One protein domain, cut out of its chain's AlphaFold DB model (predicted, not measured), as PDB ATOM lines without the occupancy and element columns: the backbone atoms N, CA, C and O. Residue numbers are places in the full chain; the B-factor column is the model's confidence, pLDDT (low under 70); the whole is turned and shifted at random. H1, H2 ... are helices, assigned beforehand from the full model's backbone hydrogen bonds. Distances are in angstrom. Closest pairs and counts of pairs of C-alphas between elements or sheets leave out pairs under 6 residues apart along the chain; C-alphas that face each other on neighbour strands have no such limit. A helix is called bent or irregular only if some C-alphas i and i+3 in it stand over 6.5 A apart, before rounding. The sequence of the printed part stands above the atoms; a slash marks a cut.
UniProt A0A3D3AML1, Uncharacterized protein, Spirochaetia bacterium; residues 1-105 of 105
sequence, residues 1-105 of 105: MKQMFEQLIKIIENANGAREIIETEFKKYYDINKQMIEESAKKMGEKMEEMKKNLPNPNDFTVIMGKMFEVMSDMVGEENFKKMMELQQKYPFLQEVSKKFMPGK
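Overview. This is residues 1 to 105 of the 105 residues of an uncharacterized protein of Spirochaetia bacterium (UniProt A0A3D3AML1). The long helix H2, bent nearly at a right angle, makes two sides of an open frame. H1 and H5 pack on its first arm, H2a; H3 folds back along its second arm, H2b; H4 packs on H1. The 105 printed residues have five named helices, H1 to H5, no named strand: all helix, compact, radius of gyration of the C-alphas 14.6 A, spans 43 by 29 by 22 A.

Along the chain. Find C-alpha 2 at (8.600, -27.037, 61.876); H1 runs to residue 14, 18.3 A. H2, residues 19 to 53, was assigned as one helix by its hydrogen bonds but is bent, C-alphas 32 and 35 being 8.3 A apart: H2a is residues 19 to 32, 19.9 A, H2b 35 to 53, 27.1 A. Next come H3, residues 61 to 76, 22.0 A, H4, 78 to 90, 18.3 A, and H5, 93 to 101, 12.9 A, ending at (-5.366, -38.332, 56.889).

Arrangement. H1 and H2a form a hairpin, closest C-alphas Ile 12 and Ile 22, 6.0 A. H1 touches H4, closest C-alphas Glu 6 and Asn 80, 6.7 A. Every helix and arm has each O i to N i+4 pair within hydrogen-bond range.

Size, cuts and confidence. Residues 57 to 62 stand free. The printed part has no cut and no long link; residues 102 to 105 are under pLDDT 70.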
ATOM      1  N   MET A   1       7.848 -30.313  64.754       75.56
ATOM      2  CA  MET A   1       6.734 -29.680  64.011       75.56
ATOM      3  C   MET A   1       7.214 -28.884  62.810       75.56
ATOM      4  O   MET A   1       6.915 -29.318  61.709       75.56
ATOM      5  N   LYS A   2       8.007 -27.816  62.984       83.44
ATOM      6  CA  LYS A   2       8.600 -27.037  61.876       83.44
ATOM      7  C   LYS A   2       9.142 -27.875  60.704       83.44
ATOM      8  O   LYS A   2       8.626 -27.764  59.600       83.44
ATOM      9  N   GLN A   3      10.084 -28.787  60.958       83.62
ATOM     10  CA  GLN A   3      10.651 -29.655  59.910       83.62
ATOM     11  C   GLN A   3       9.606 -30.524  59.195       83.62
ATOM     12  O   GLN A   3       9.749 -30.799  58.009       83.62
ATOM     13  N   MET A   4       8.545 -30.947  59.892       81.56
ATOM     14  CA  MET A   4       7.484 -31.724  59.253       81.56
ATOM     15  C   MET A   4       6.682 -30.867  58.277       81.56
ATOM     16  O   MET A   4       6.423 -31.281  57.152       81.56
ATOM     17  N   PHE A   5       6.353 -29.640  58.677       83.12
ATOM     18  CA  PHE A   5       5.670 -28.677  57.818       83.12
ATOM     19  C   PHE A   5       6.502 -28.294  56.591       83.12
ATOM     20  O   PHE A   5       5.964 -28.218  55.493       83.12
ATOM     21  N   GLU A   6       7.815 -28.134  56.745       89.94
ATOM     22  CA  GLU A   6       8.723 -27.876  55.619       89.94
ATOM     23  C   GLU A   6       8.715 -29.022  54.600       89.94
ATOM     24  O   GLU A   6       8.713 -28.779  53.394       89.94
ATOM     25  N   GLN A   7       8.672 -30.275  55.062       87.44
ATOM     26  CA  GLN A   7       8.555 -31.435  54.174       87.44
ATOM     27  C   GLN A   7       7.197 -31.470  53.466       87.44
ATOM     28  O   GLN A   7       7.144 -31.740  52.268       87.44
ATOM     29  N   LEU A   8       6.108 -31.133  54.163       84.88
ATOM     30  CA  LEU A   8       4.780 -31.041  53.551       84.88
ATOM     31  C   LEU A   8       4.713 -29.966  52.461       84.88
ATOM     32  O   LEU A   8       4.198 -30.233  51.377       84.88
ATOM     33  N   ILE A   9       5.275 -28.781  52.717       89.88
ATOM     34  CA  ILE A   9       5.385 -27.705  51.721       89.88
ATOM     35  C   ILE A   9       6.136 -28.216  50.488       89.88
ATOM     36  O   ILE A   9       5.631 -28.093  49.374       89.88
ATOM     37  N   LYS A  10       7.286 -28.877  50.682       90.69
ATOM     38  CA  LYS A  10       8.071 -29.457  49.581       90.69
ATOM     39  C   LYS A  10       7.301 -30.508  48.789       90.69
ATOM     40  O   LYS A  10       7.394 -30.510  47.569       90.69
ATOM     41  N   ILE A  11       6.535 -31.382  49.446       89.31
ATOM     42  CA  ILE A  11       5.686 -32.374  48.763       89.31
ATOM     43  C   ILE A  11       4.690 -31.667  47.838       89.31
ATOM     44  O   ILE A  11       4.553 -32.045  46.676       89.31
ATOM     45  N   ILE A  12       4.025 -30.621  48.330       88.38
ATOM     46  CA  ILE A  12       3.022 -29.871  47.564       88.38
ATOM     47  C   ILE A  12       3.666 -29.124  46.387       88.38
ATOM     48  O   ILE A  12       3.127 -29.139  45.278       88.38
ATOM     49  N   GLU A  13       4.813 -28.480  46.618       89.12
ATOM     50  CA  GLU A  13       5.549 -27.744  45.587       89.12
ATOM     51  C   GLU A  13       6.105 -28.679  44.507       89.12
ATOM     52  O   GLU A  13       5.889 -28.429  43.322       89.12
ATOM     53  N   ASN A  14       6.733 -29.793  44.893       89.19
ATOM     54  CA  ASN A  14       7.293 -30.775  43.959       89.19
ATOM     55  C   ASN A  14       6.212 -31.490  43.146       89.19
ATOM     56  O   ASN A  14       6.415 -31.793  41.973       89.19
ATOM     57  N   ALA A  15       5.051 -31.741  43.749       88.88
ATOM     58  CA  ALA A  15       3.906 -32.297  43.043       88.88
ATOM     59  C   ALA A  15       3.241 -31.286  42.094       88.88
ATOM     60  O   ALA A  15       2.323 -31.656  41.365       88.88
ATOM     61  N   ASN A  16       3.657 -30.014  42.117       83.00
ATOM     62  CA  ASN A  16       3.115 -28.929  41.302       83.00
ATOM     63  C   ASN A  16       1.574 -28.836  41.361       83.00
ATOM     64  O   ASN A  16       0.910 -28.570  40.362       83.00
ATOM     65  N   GLY A  17       0.988 -29.111  42.531       75.25
ATOM     66  CA  GLY A  17      -0.467 -29.104  42.712       75.25
ATOM     67  C   GLY A  17      -1.219 -30.328  42.172       75.25
ATOM     68  O   GLY A  17      -2.448 -30.337  42.219       75.25
ATOM     69  N   ALA A  18      -0.535 -31.369  41.687       89.56
ATOM     70  CA  ALA A  18      -1.180 -32.603  41.247       89.56
ATOM     71  C   ALA A  18      -1.772 -33.365  42.445       89.56
ATOM     72  O   ALA A  18      -1.045 -33.945  43.256       89.56
ATOM     73  N   ARG A  19      -3.108 -33.381  42.547       88.12
ATOM     74  CA  ARG A  19      -3.845 -33.964  43.680       88.12
ATOM     75  C   ARG A  19      -3.425 -35.396  43.997       88.12
ATOM     76  O   ARG A  19      -3.153 -35.687  45.152       88.12
ATOM     77  N   GLU A  20      -3.358 -36.272  42.998       88.50
ATOM     78  CA  GLU A  20      -3.055 -37.698  43.206       88.50
ATOM     79  C   GLU A  20      -1.636 -37.927  43.742       88.50
ATOM     80  O   GLU A  20      -1.424 -38.768  44.618       88.50
ATOM     81  N   ILE A  21      -0.671 -37.137  43.258       90.12
ATOM     82  CA  ILE A  21       0.718 -37.188  43.727       90.12
ATOM     83  C   ILE A  21       0.780 -36.697  45.171       90.12
ATOM     84  O   ILE A  21       1.361 -37.370  46.019       90.12
ATOM     85  N   ILE A  22       0.125 -35.573  45.473       88.94
ATOM     86  CA  ILE A  22       0.066 -35.039  46.837       88.94
ATOM     87  C   ILE A  22      -0.610 -36.036  47.770       88.94
ATOM     88  O   ILE A  22      -0.054 -36.323  48.819       88.94
ATOM     89  N   GLU A  23      -1.760 -36.609  47.411       89.94
ATOM     90  CA  GLU A  23      -2.442 -37.613  48.238       89.94
ATOM     91  C   GLU A  23      -1.535 -38.822  48.521       89.94
ATOM     92  O   GLU A  23      -1.460 -39.286  49.661       89.94
ATOM     93  N   THR A  24      -0.801 -39.298  47.514       90.75
ATOM     94  CA  THR A  24       0.112 -40.442  47.645       90.75
ATOM     95  C   THR A  24       1.305 -40.128  48.545       90.75
ATOM     96  O   THR A  24       1.607 -40.886  49.468       90.75
ATOM     97  N   GLU A  25       1.987 -39.014  48.299       89.88
ATOM     98  CA  GLU A  25       3.182 -38.621  49.047       89.88
ATOM     99  C   GLU A  25       2.836 -38.185  50.472       89.88
ATOM    100  O   GLU A  25       3.529 -38.559  51.415       89.88
ATOM    101  N   PHE A  26       1.714 -37.487  50.659       86.94
ATOM    102  CA  PHE A  26       1.213 -37.113  51.979       86.94
ATOM    103  C   PHE A  26       0.852 -38.349  52.805       86.94
ATOM    104  O   PHE A  26       1.199 -38.409  53.982       86.94
ATOM    105  N   LYS A  27       0.228 -39.367  52.194       87.88
ATOM    106  CA  LYS A  27      -0.054 -40.643  52.864       87.88
ATOM    107  C   LYS A  27       1.225 -41.346  53.308       87.88
ATOM    108  O   LYS A  27       1.338 -41.705  54.473       87.88
ATOM    109  N   LYS A  28       2.201 -41.509  52.408       89.19
ATOM    110  CA  LYS A  28       3.497 -42.126  52.749       89.19
ATOM    111  C   LYS A  28       4.191 -41.365  53.871       89.19
ATOM    112  O   LYS A  28       4.674 -41.967  54.825       89.19
ATOM    113  N   TYR A  29       4.217 -40.040  53.759       87.69
ATOM    114  CA  TYR A  29       4.810 -39.171  54.760       87.69
ATOM    115  C   TYR A  29       4.121 -39.329  56.119       87.69
ATOM    116  O   TYR A  29       4.803 -39.472  57.133       87.69
ATOM    117  N   TYR A  30       2.786 -39.363  56.134       84.88
ATOM    118  CA  TYR A  30       2.002 -39.598  57.340       84.88
ATOM    119  C   TYR A  30       2.288 -40.972  57.945       84.88
ATOM    120  O   TYR A  30       2.585 -41.046  59.128       84.88
ATOM    121  N   ASP A  31       2.264 -42.043  57.153       86.56
ATOM    122  CA  ASP A  31       2.476 -43.410  57.641       86.56
ATOM    123  C   ASP A  31       3.878 -43.589  58.250       86.56
ATOM    124  O   ASP A  31       4.014 -44.188  59.318       86.56
ATOM    125  N   ILE A  32       4.912 -43.007  57.629       88.69
ATOM    126  CA  ILE A  32       6.293 -43.034  58.142       88.69
ATOM    127  C   ILE A  32       6.415 -42.248  59.452       88.69
ATOM    128  O   ILE A  32       7.107 -42.675  60.374       88.69
ATOM    129  N   ASN A  33       5.752 -41.095  59.542       85.12
ATOM    130  CA  ASN A  33       5.901 -40.165  60.662       85.12
ATOM    131  C   ASN A  33       4.725 -40.219  61.644       85.12
ATOM    132  O   ASN A  33       4.588 -39.325  62.479       85.12
ATOM    133  N   LYS A  34       3.884 -41.255  61.570       84.44
ATOM    134  CA  LYS A  34       2.577 -41.310  62.236       84.44
ATOM    135  C   LYS A  34       2.660 -40.995  63.724       84.44
ATOM    136  O   LYS A  34       1.958 -40.108  64.193       84.44
ATOM    137  N   GLN A  35       3.556 -41.667  64.448       85.56
ATOM    138  CA  GLN A  35       3.740 -41.441  65.885       85.56
ATOM    139  C   GLN A  35       4.148 -39.995  66.189       85.56
ATOM    140  O   GLN A  35       3.538 -39.343  67.029       85.56
ATOM    141  N   MET A  36       5.119 -39.458  65.446       83.50
ATOM    142  CA  MET A  36       5.586 -38.082  65.627       83.50
ATOM    143  C   MET A  36       4.484 -37.056  65.323       83.50
ATOM    144  O   MET A  36       4.380 -36.034  66.010       83.50
ATOM    145  N   ILE A  37       3.663 -37.315  64.302       82.69
ATOM    146  CA  ILE A  37       2.526 -36.470  63.928       82.69
ATOM    147  C   ILE A  37       1.444 -36.535  65.006       82.69
ATOM    148  O   ILE A  37       0.979 -35.484  65.439       82.69
ATOM    149  N   GLU A  38       1.089 -37.724  65.493       84.12
ATOM    150  CA  GLU A  38       0.103 -37.912  66.564       84.12
ATOM    151  C   GLU A  38       0.545 -37.233  67.872       84.12
ATOM    152  O   GLU A  38      -0.231 -36.497  68.484       84.12
ATOM    153  N   GLU A  39       1.810 -37.387  68.274       85.69
ATOM    154  CA  GLU A  39       2.369 -36.695  69.442       85.69
ATOM    155  C   GLU A  39       2.382 -35.174  69.267       85.69
ATOM    156  O   GLU A  39       2.078 -34.421  70.196       85.69
ATOM    157  N   SER A  40       2.724 -34.702  68.067       81.50
ATOM    158  CA  SER A  40       2.731 -33.273  67.763       81.50
ATOM    159  C   SER A  40       1.320 -32.685  67.744       81.50
ATOM    160  O   SER A  40       1.119 -31.583  68.254       81.50
ATOM    161  N   ALA A  41       0.345 -33.419  67.206       80.50
ATOM    162  CA  ALA A  41      -1.064 -33.046  67.212       80.50
ATOM    163  C   ALA A  41      -1.610 -32.986  68.643       80.50
ATOM    164  O   ALA A  41      -2.317 -32.040  68.984       80.50
ATOM    165  N   LYS A  42      -1.214 -33.926  69.512       85.25
ATOM    166  CA  LYS A  42      -1.568 -33.893  70.935       85.25
ATOM    167  C   LYS A  42      -1.027 -32.640  71.625       85.25
ATOM    168  O   LYS A  42      -1.805 -31.904  72.224       85.25
ATOM    169  N   LYS A  43       0.269 -32.342  71.473       83.31
ATOM    170  CA  LYS A  43       0.889 -31.123  72.031       83.31
ATOM    171  C   LYS A  43       0.236 -29.845  71.508       83.31
ATOM    172  O   LYS A  43       0.108 -28.862  72.235       83.31
ATOM    173  N   MET A  44      -0.169 -29.848  70.239       81.38
ATOM    174  CA  MET A  44      -0.901 -28.736  69.643       81.38
ATOM    175  C   MET A  44      -2.292 -28.578  70.264       81.38
ATOM    176  O   MET A  44      -2.690 -27.458  70.573       81.38
ATOM    177  N   GLY A  45      -3.004 -29.686  70.476       81.31
ATOM    178  CA  GLY A  45      -4.288 -29.714  71.173       81.31
ATOM    179  C   GLY A  45      -4.180 -29.158  72.590       81.31
ATOM    180  O   GLY A  45      -4.932 -28.256  72.939       81.31
ATOM    181  N   GLU A  46      -3.185 -29.600  73.359       86.69
ATOM    182  CA  GLU A  46      -2.924 -29.113  74.720       86.69
ATOM    183  C   GLU A  46      -2.637 -27.600  74.737       86.69
ATOM    184  O   GLU A  46      -3.260 -26.864  75.502       86.69
ATOM    185  N   LYS A  47      -1.777 -27.103  73.832       83.19
ATOM    186  CA  LYS A  47      -1.512 -25.657  73.676       83.19
ATOM    187  C   LYS A  47      -2.763 -24.869  73.279       83.19
ATOM    188  O   LYS A  47      -2.971 -23.764  73.769       83.19
ATOM    189  N   MET A  48      -3.595 -25.420  72.396       80.75
ATOM    190  CA  MET A  48      -4.864 -24.810  71.987       80.75
ATOM    191  C   MET A  48      -5.879 -24.775  73.136       80.75
ATOM    192  O   MET A  48      -6.581 -23.780  73.293       80.75
ATOM    193  N   GLU A  49      -5.970 -25.829  73.946       85.00
ATOM    194  CA  GLU A  49      -6.841 -25.865  75.125       85.00
ATOM    195  C   GLU A  49      -6.380 -24.889  76.209       85.00
ATOM    196  O   GLU A  49      -7.205 -24.180  76.787       85.00
ATOM    197  N   GLU A  50      -5.076 -24.816  76.470       85.62
ATOM    198  CA  GLU A  50      -4.499 -23.841  77.397       85.62
ATOM    199  C   GLU A  50      -4.754 -22.409  76.916       85.62
ATOM    200  O   GLU A  50      -5.217 -21.564  77.682       85.62
ATOM    201  N   MET A  51      -4.557 -22.158  75.619       83.12
ATOM    202  CA  MET A  51      -4.885 -20.880  74.996       83.12
ATOM    203  C   MET A  51      -6.359 -20.526  75.198       83.12
ATOM    204  O   MET A  51      -6.644 -19.431  75.674       83.12
ATOM    205  N   LYS A  52      -7.288 -21.456  74.930       79.31
ATOM    206  CA  LYS A  52      -8.730 -21.234  75.121       79.31
ATOM    207  C   LYS A  52      -9.096 -20.874  76.560       79.31
ATOM    208  O   LYS A  52      -9.950 -20.017  76.763       79.31
ATOM    209  N   LYS A  53      -8.457 -21.505  77.551       83.81
ATOM    210  CA  LYS A  53      -8.668 -21.203  78.979       83.81
ATOM    211  C   LYS A  53      -8.170 -19.808  79.361       83.81
ATOM    212  O   LYS A  53      -8.758 -19.176  80.230       83.81
ATOM    213  N   ASN A  54      -7.122 -19.337  78.691       80.69
ATOM    214  CA  ASN A  54      -6.486 -18.046  78.938       80.69
ATOM    215  C   ASN A  54      -6.988 -16.934  77.997       80.69
ATOM    216  O   ASN A  54      -6.400 -15.851  77.965       80.69
ATOM    217  N   LEU A  55      -8.052 -17.178  77.219       80.56
ATOM    218  CA  LEU A  55      -8.636 -16.157  76.354       80.56
ATOM    219  C   LEU A  55      -9.303 -15.070  77.209       80.56
ATOM    220  O   LEU A  55     -10.249 -15.370  77.937       80.56
ATOM    221  N   PRO A  56      -8.888 -13.797  77.080       75.06
ATOM    222  CA  PRO A  56      -9.510 -12.700  77.820       75.06
ATOM    223  C   PRO A  56     -10.968 -12.466  77.397       75.06
ATOM    224  O   PRO A  56     -11.771 -11.993  78.196       75.06
ATOM    225  N   ASN A  57     -11.328 -12.824  76.158       78.75
ATOM    226  CA  ASN A  57     -12.708 -12.863  75.689       78.75
ATOM    227  C   ASN A  57     -12.913 -14.039  74.708       78.75
ATOM    228  O   ASN A  57     -12.533 -13.933  73.543       78.75
ATOM    229  N   PRO A  58     -13.524 -15.154  75.143       70.88
ATOM    230  CA  PRO A  58     -13.743 -16.330  74.299       70.88
ATOM    231  C   PRO A  58     -14.836 -16.142  73.234       70.88
ATOM    232  O   PRO A  58     -15.051 -17.045  72.431       70.88
ATOM    233  N   ASN A  59     -15.520 -14.995  73.204       79.38
ATOM    234  CA  ASN A  59     -16.477 -14.646  72.150       79.38
ATOM    235  C   ASN A  59     -15.868 -13.717  71.086       79.38
ATOM    236  O   ASN A  59     -16.518 -13.419  70.085       79.38
ATOM    237  N   ASP A  60     -14.634 -13.250  71.291       84.00
ATOM    238  CA  ASP A  60     -13.936 -12.395  70.338       84.00
ATOM    239  C   ASP A  60     -13.162 -13.253  69.329       84.00
ATOM    240  O   ASP A  60     -12.073 -13.772  69.594       84.00
ATOM    241  N   PHE A  61     -13.751 -13.398  68.142       77.12
ATOM    242  CA  PHE A  61     -13.165 -14.169  67.052       77.12
ATOM    243  C   PHE A  61     -11.807 -13.615  66.597       77.12
ATOM    244  O   PHE A  61     -10.931 -14.391  66.215       77.12
ATOM    245  N   THR A  62     -11.585 -12.301  66.674       83.94
ATOM    246  CA  THR A  62     -10.307 -11.681  66.300       83.94
ATOM    247  C   THR A  62      -9.211 -12.062  67.289       83.94
ATOM    248  O   THR A  62      -8.110 -12.426  66.868       83.94
ATOM    249  N   VAL A  63      -9.513 -12.062  68.590       83.19
ATOM    250  CA  VAL A  63      -8.568 -12.498  69.631       83.19
ATOM    251  C   VAL A  63      -8.255 -13.990  69.499       83.19
ATOM    252  O   VAL A  63      -7.087 -14.379  69.567       83.19
ATOM    253  N   ILE A  64      -9.269 -14.821  69.240       82.81
ATOM    254  CA  ILE A  64      -9.092 -16.262  69.003       82.81
ATOM    255  C   ILE A  64      -8.179 -16.506  67.802       82.81
ATOM    256  O   ILE A  64      -7.212 -17.259  67.903       82.81
ATOM    257  N   MET A  65      -8.460 -15.856  66.671       82.00
ATOM    258  CA  MET A  65      -7.680 -16.026  65.447       82.00
ATOM    259  C   MET A  65      -6.243 -15.529  65.608       82.00
ATOM    260  O   MET A  65      -5.319 -16.206  65.162       82.00
ATOM    261  N   GLY A  66      -6.038 -14.396  66.286       85.00
ATOM    262  CA  GLY A  66      -4.702 -13.884  66.597       85.00
ATOM    263  C   GLY A  66      -3.896 -14.859  67.456       85.00
ATOM    264  O   GLY A  66      -2.751 -15.171  67.136       85.00
ATOM    265  N   LYS A  67      -4.512 -15.428  68.496       83.50
ATOM    266  CA  LYS A  67      -3.858 -16.420  69.360       83.50
ATOM    267  C   LYS A  67      -3.597 -17.751  68.658       83.50
ATOM    268  O   LYS A  67      -2.546 -18.352  68.860       83.50
ATOM    269  N   MET A  68      -4.512 -18.208  67.804       82.44
ATOM    270  CA  MET A  68      -4.264 -19.372  66.949       82.44
ATOM    271  C   MET A  68      -3.079 -19.138  66.013       82.44
ATOM    272  O   MET A  68      -2.244 -20.026  65.857       82.44
ATOM    273  N   PHE A  69      -3.003 -17.954  65.404       85.44
ATOM    274  CA  PHE A  69      -1.895 -17.577  64.537       85.44
ATOM    275  C   PHE A  69      -0.560 -17.591  65.288       85.44
ATOM    276  O   PHE A  69       0.415 -18.134  64.773       85.44
ATOM    277  N   GLU A  70      -0.528 -17.049  66.505       86.50
ATOM    278  CA  GLU A  70       0.646 -17.035  67.388       86.50
ATOM    279  C   GLU A  70       1.115 -18.463  67.706       86.50
ATOM    280  O   GLU A  70       2.248 -18.825  67.400       86.50
ATOM    281  N   VAL A  71       0.209 -19.326  68.186       85.88
ATOM    282  CA  VAL A  71       0.517 -20.736  68.491       85.88
ATOM    283  C   VAL A  71       1.030 -21.480  67.255       85.88
ATOM    284  O   VAL A  71       1.999 -22.234  67.340       85.88
ATOM    285  N   MET A  72       0.403 -21.274  66.096       84.12
ATOM    286  CA  MET A  72       0.832 -21.907  64.850       84.12
ATOM    287  C   MET A  72       2.209 -21.414  64.412       84.12
ATOM    288  O   MET A  72       3.078 -22.229  64.100       84.12
ATOM    289  N   SER A  73       2.427 -20.102  64.432       87.69
ATOM    290  CA  SER A  73       3.698 -19.487  64.047       87.69
ATOM    291  C   SER A  73       4.841 -19.931  64.959       87.69
ATOM    292  O   SER A  73       5.911 -20.261  64.455       87.69
ATOM    293  N   ASP A  74       4.606 -20.071  66.264       86.62
ATOM    294  CA  ASP A  74       5.592 -20.615  67.204       86.62
ATOM    295  C   ASP A  74       5.940 -22.081  66.908       86.62
ATOM    296  O   ASP A  74       7.086 -22.515  67.046       86.62
ATOM    297  N   MET A  75       4.949 -22.880  66.503       83.50
ATOM    298  CA  MET A  75       5.125 -24.321  66.301       83.50
ATOM    299  C   MET A  75       5.763 -24.682  64.959       83.50
ATOM    300  O   MET A  75       6.541 -25.645  64.881       83.50
ATOM    301  N   VAL A  76       5.398 -23.965  63.895       85.38
ATOM    302  CA  VAL A  76       5.820 -24.290  62.525       85.38
ATOM    303  C   VAL A  76       6.725 -23.231  61.900       85.38
ATOM    304  O   VAL A  76       7.390 -23.529  60.912       85.38
ATOM    305  N   GLY A  77       6.835 -22.050  62.508       88.94
ATOM    306  CA  GLY A  77       7.505 -20.874  61.959       88.94
ATOM    307  C   GLY A  77       6.547 -20.018  61.131       88.94
ATOM    308  O   GLY A  77       5.777 -20.544  60.328       88.94
ATOM    309  N   GLU A  78       6.624 -18.696  61.293       88.88
ATOM    310  CA  GLU A  78       5.749 -17.732  60.607       88.88
ATOM    311  C   GLU A  78       5.784 -17.885  59.076       88.88
ATOM    312  O   GLU A  78       4.739 -17.905  58.426       88.88
ATOM    313  N   GLU A  79       6.975 -18.065  58.493       89.56
ATOM    314  CA  GLU A  79       7.145 -18.255  57.046       89.56
ATOM    315  C   GLU A  79       6.464 -19.532  56.543       89.56
ATOM    316  O   GLU A  79       5.724 -19.499  55.559       89.56
ATOM    317  N   ASN A  80       6.645 -20.652  57.246       88.56
ATOM    318  CA  ASN A  80       6.018 -21.922  56.879       88.56
ATOM    319  C   ASN A  80       4.498 -21.861  57.040       88.56
ATOM    320  O   ASN A  80       3.767 -22.425  56.225       88.56
ATOM    321  N   PHE A  81       4.009 -21.163  58.069       87.31
ATOM    322  CA  PHE A  81       2.580 -20.959  58.259       87.31
ATOM    323  C   PHE A  81       1.977 -20.139  57.113       87.31
ATOM    324  O   PHE A  81       1.013 -20.582  56.487       87.31
ATOM    325  N   LYS A  82       2.584 -18.993  56.774       89.44
ATOM    326  CA  LYS A  82       2.181 -18.166  55.626       89.44
ATOM    327  C   LYS A  82       2.180 -18.972  54.331       89.44
ATOM    328  O   LYS A  82       1.176 -18.994  53.624       89.44
ATOM    329  N   LYS A  83       3.254 -19.716  54.069       91.19
ATOM    330  CA  LYS A  83       3.379 -20.555  52.875       91.19
ATOM    331  C   LYS A  83       2.296 -21.633  52.801       91.19
ATOM    332  O   LYS A  83       1.721 -21.857  51.741       91.19
ATOM    333  N   MET A  84       1.966 -22.281  53.916       86.94
ATOM    334  CA  MET A  84       0.862 -23.244  53.962       86.94
ATOM    335  C   MET A  84      -0.494 -22.595  53.687       86.94
ATOM    336  O   MET A  84      -1.314 -23.195  52.992       86.94
ATOM    337  N   MET A  85      -0.733 -21.380  54.186       87.44
ATOM    338  CA  MET A  85      -1.953 -20.624  53.888       87.44
ATOM    339  C   MET A  85      -2.048 -20.284  52.396       87.44
ATOM    340  O   MET A  85      -3.093 -20.504  51.786       87.44
ATOM    341  N   GLU A  86      -0.952 -19.828  51.784       90.88
ATOM    342  CA  GLU A  86      -0.872 -19.582  50.337       90.88
ATOM    343  C   GLU A  86      -1.145 -20.857  49.530       90.88
ATOM    344  O   GLU A  86      -1.927 -20.843  48.581       90.88
ATOM    345  N   LEU A  87      -0.539 -21.982  49.922       90.06
ATOM    346  CA  LEU A  87      -0.754 -23.271  49.268       90.06
ATOM    347  C   LEU A  87      -2.200 -23.751  49.417       90.06
ATOM    348  O   LEU A  87      -2.754 -24.255  48.446       90.06
ATOM    349  N   GLN A  88      -2.834 -23.570  50.578       86.06
ATOM    350  CA  GLN A  88      -4.254 -23.896  50.766       86.06
ATOM    351  C   GLN A  88      -5.171 -23.022  49.908       86.06
ATOM    352  O   GLN A  88      -6.142 -23.534  49.353       86.06
ATOM    353  N   GLN A  89      -4.867 -21.730  49.768       88.44
ATOM    354  CA  GLN A  89      -5.609 -20.842  48.870       88.44
ATOM    355  C   GLN A  89      -5.426 -21.249  47.404       88.44
ATOM    356  O   GLN A  89      -6.392 -21.279  46.645       88.44
ATOM    357  N   LYS A  90      -4.197 -21.604  47.013       90.75
ATOM    358  CA  LYS A  90      -3.864 -22.039  45.651       90.75
ATOM    359  C   LYS A  90      -4.453 -23.411  45.312       90.75
ATOM    360  O   LYS A  90      -4.861 -23.645  44.177       90.75
ATOM    361  N   TYR A  91      -4.500 -24.311  46.290       90.19
ATOM    362  CA  TYR A  91      -4.927 -25.697  46.141       90.19
ATOM    363  C   TYR A  91      -5.982 -26.056  47.203       90.19
ATOM    364  O   TYR A  91      -5.671 -26.729  48.191       90.19
ATOM    365  N   PRO A  92      -7.257 -25.671  47.004       87.19
ATOM    366  CA  PRO A  92      -8.322 -25.895  47.989       87.19
ATOM    367  C   PRO A  92      -8.519 -27.368  48.382       87.19
ATOM    368  O   PRO A  92      -8.880 -27.667  49.521       87.19
ATOM    369  N   PHE A  93      -8.216 -28.306  47.472       88.12
ATOM    370  CA  PHE A  93      -8.297 -29.747  47.744       88.12
ATOM    371  C   PHE A  93      -7.373 -30.194  48.887       88.12
ATOM    372  O   PHE A  93      -7.624 -31.236  49.488       88.12
ATOM    373  N   LEU A  94      -6.332 -29.425  49.235       86.75
ATOM    374  CA  LEU A  94      -5.453 -29.733  50.366       86.75
ATOM    375  C   LEU A  94      -6.218 -29.837  51.688       86.75
ATOM    376  O   LEU A  94      -5.828 -30.627  52.547       86.75
ATOM    377  N   GLN A  95      -7.324 -29.101  51.852       84.62
ATOM    378  CA  GLN A  95      -8.185 -29.254  53.027       84.62
ATOM    379  C   GLN A  95      -8.837 -30.639  53.077       84.62
ATOM    380  O   GLN A  95      -8.897 -31.255  54.140       84.62
ATOM    381  N   GLU A  96      -9.307 -31.149  51.937       86.75
ATOM    382  CA  GLU A  96      -9.901 -32.487  51.847       86.75
ATOM    383  C   GLU A  96      -8.852 -33.567  52.120       86.75
ATOM    384  O   GLU A  96      -9.096 -34.490  52.896       86.75
ATOM    385  N   VAL A  97      -7.666 -33.425  51.521       84.62
ATOM    386  CA  VAL A  97      -6.528 -34.330  51.731       84.62
ATOM    387  C   VAL A  97      -6.134 -34.356  53.206       84.62
ATOM    388  O   VAL A  97      -6.041 -35.426  53.797       84.62
ATOM    389  N   SER A  98      -5.988 -33.188  53.833       80.19
ATOM    390  CA  SER A  98      -5.655 -33.088  55.254       80.19
ATOM    391  C   SER A  98      -6.697 -33.783  56.137       80.19
ATOM    392  O   SER A  98      -6.318 -34.577  56.995       80.19
ATOM    393  N   LYS A  99      -7.997 -33.572  55.886       80.50
ATOM    394  CA  LYS A  99      -9.087 -34.221  56.638       80.50
ATOM    395  C   LYS A  99      -9.121 -35.742  56.474       80.50
ATOM    396  O   LYS A  99      -9.463 -36.433  57.427       80.50
ATOM    397  N   LYS A 100      -8.770 -36.270  55.292       81.38
ATOM    398  CA  LYS A 100      -8.694 -37.725  55.054       81.38
ATOM    399  C   LYS A 100      -7.647 -38.399  55.950       81.38
ATOM    400  O   LYS A 100      -7.878 -39.514  56.406       81.38
ATOM    401  N   PHE A 101      -6.507 -37.744  56.172       70.56
ATOM    402  CA  PHE A 101      -5.366 -38.332  56.889       70.56
ATOM    403  C   PHE A 101      -5.276 -37.919  58.361       70.56
ATOM    404  O   PHE A 101      -4.740 -38.666  59.172       70.56
ATOM    405  N   MET A 102      -5.846 -36.772  58.723       66.62
ATOM    406  CA  MET A 102      -6.023 -36.321  60.102       66.62
ATOM    407  C   MET A 102      -7.515 -36.111  60.374       66.62
ATOM    408  O   MET A 102      -7.969 -34.965  60.459       66.62
ATOM    409  N   PRO A 103      -8.309 -37.193  60.471       54.47
ATOM    410  CA  PRO A 103      -9.693 -37.064  60.886       54.47
ATOM    411  C   PRO A 103      -9.694 -36.475  62.296       54.47
ATOM    412  O   PRO A 103      -9.155 -37.074  63.229       54.47
ATOM    413  N   GLY A 104     -10.245 -35.266  62.432       53.41
ATOM    414  CA  GLY A 104     -10.510 -34.680  63.740       53.41
ATOM    415  C   GLY A 104     -11.308 -35.693  64.555       53.41
ATOM    416  O   GLY A 104     -12.359 -36.145  64.100       53.41
ATOM    417  N   LYS A 105     -10.753 -36.110  65.692       38.22
ATOM    418  CA  LYS A 105     -11.541 -36.774  66.728       38.22
ATOM    419  C   LYS A 105     -12.510 -35.774  67.337       38.22
ATOM    420  O   LYS A 105     -12.097 -34.602  67.497       38.22
TER     421      LYS A 105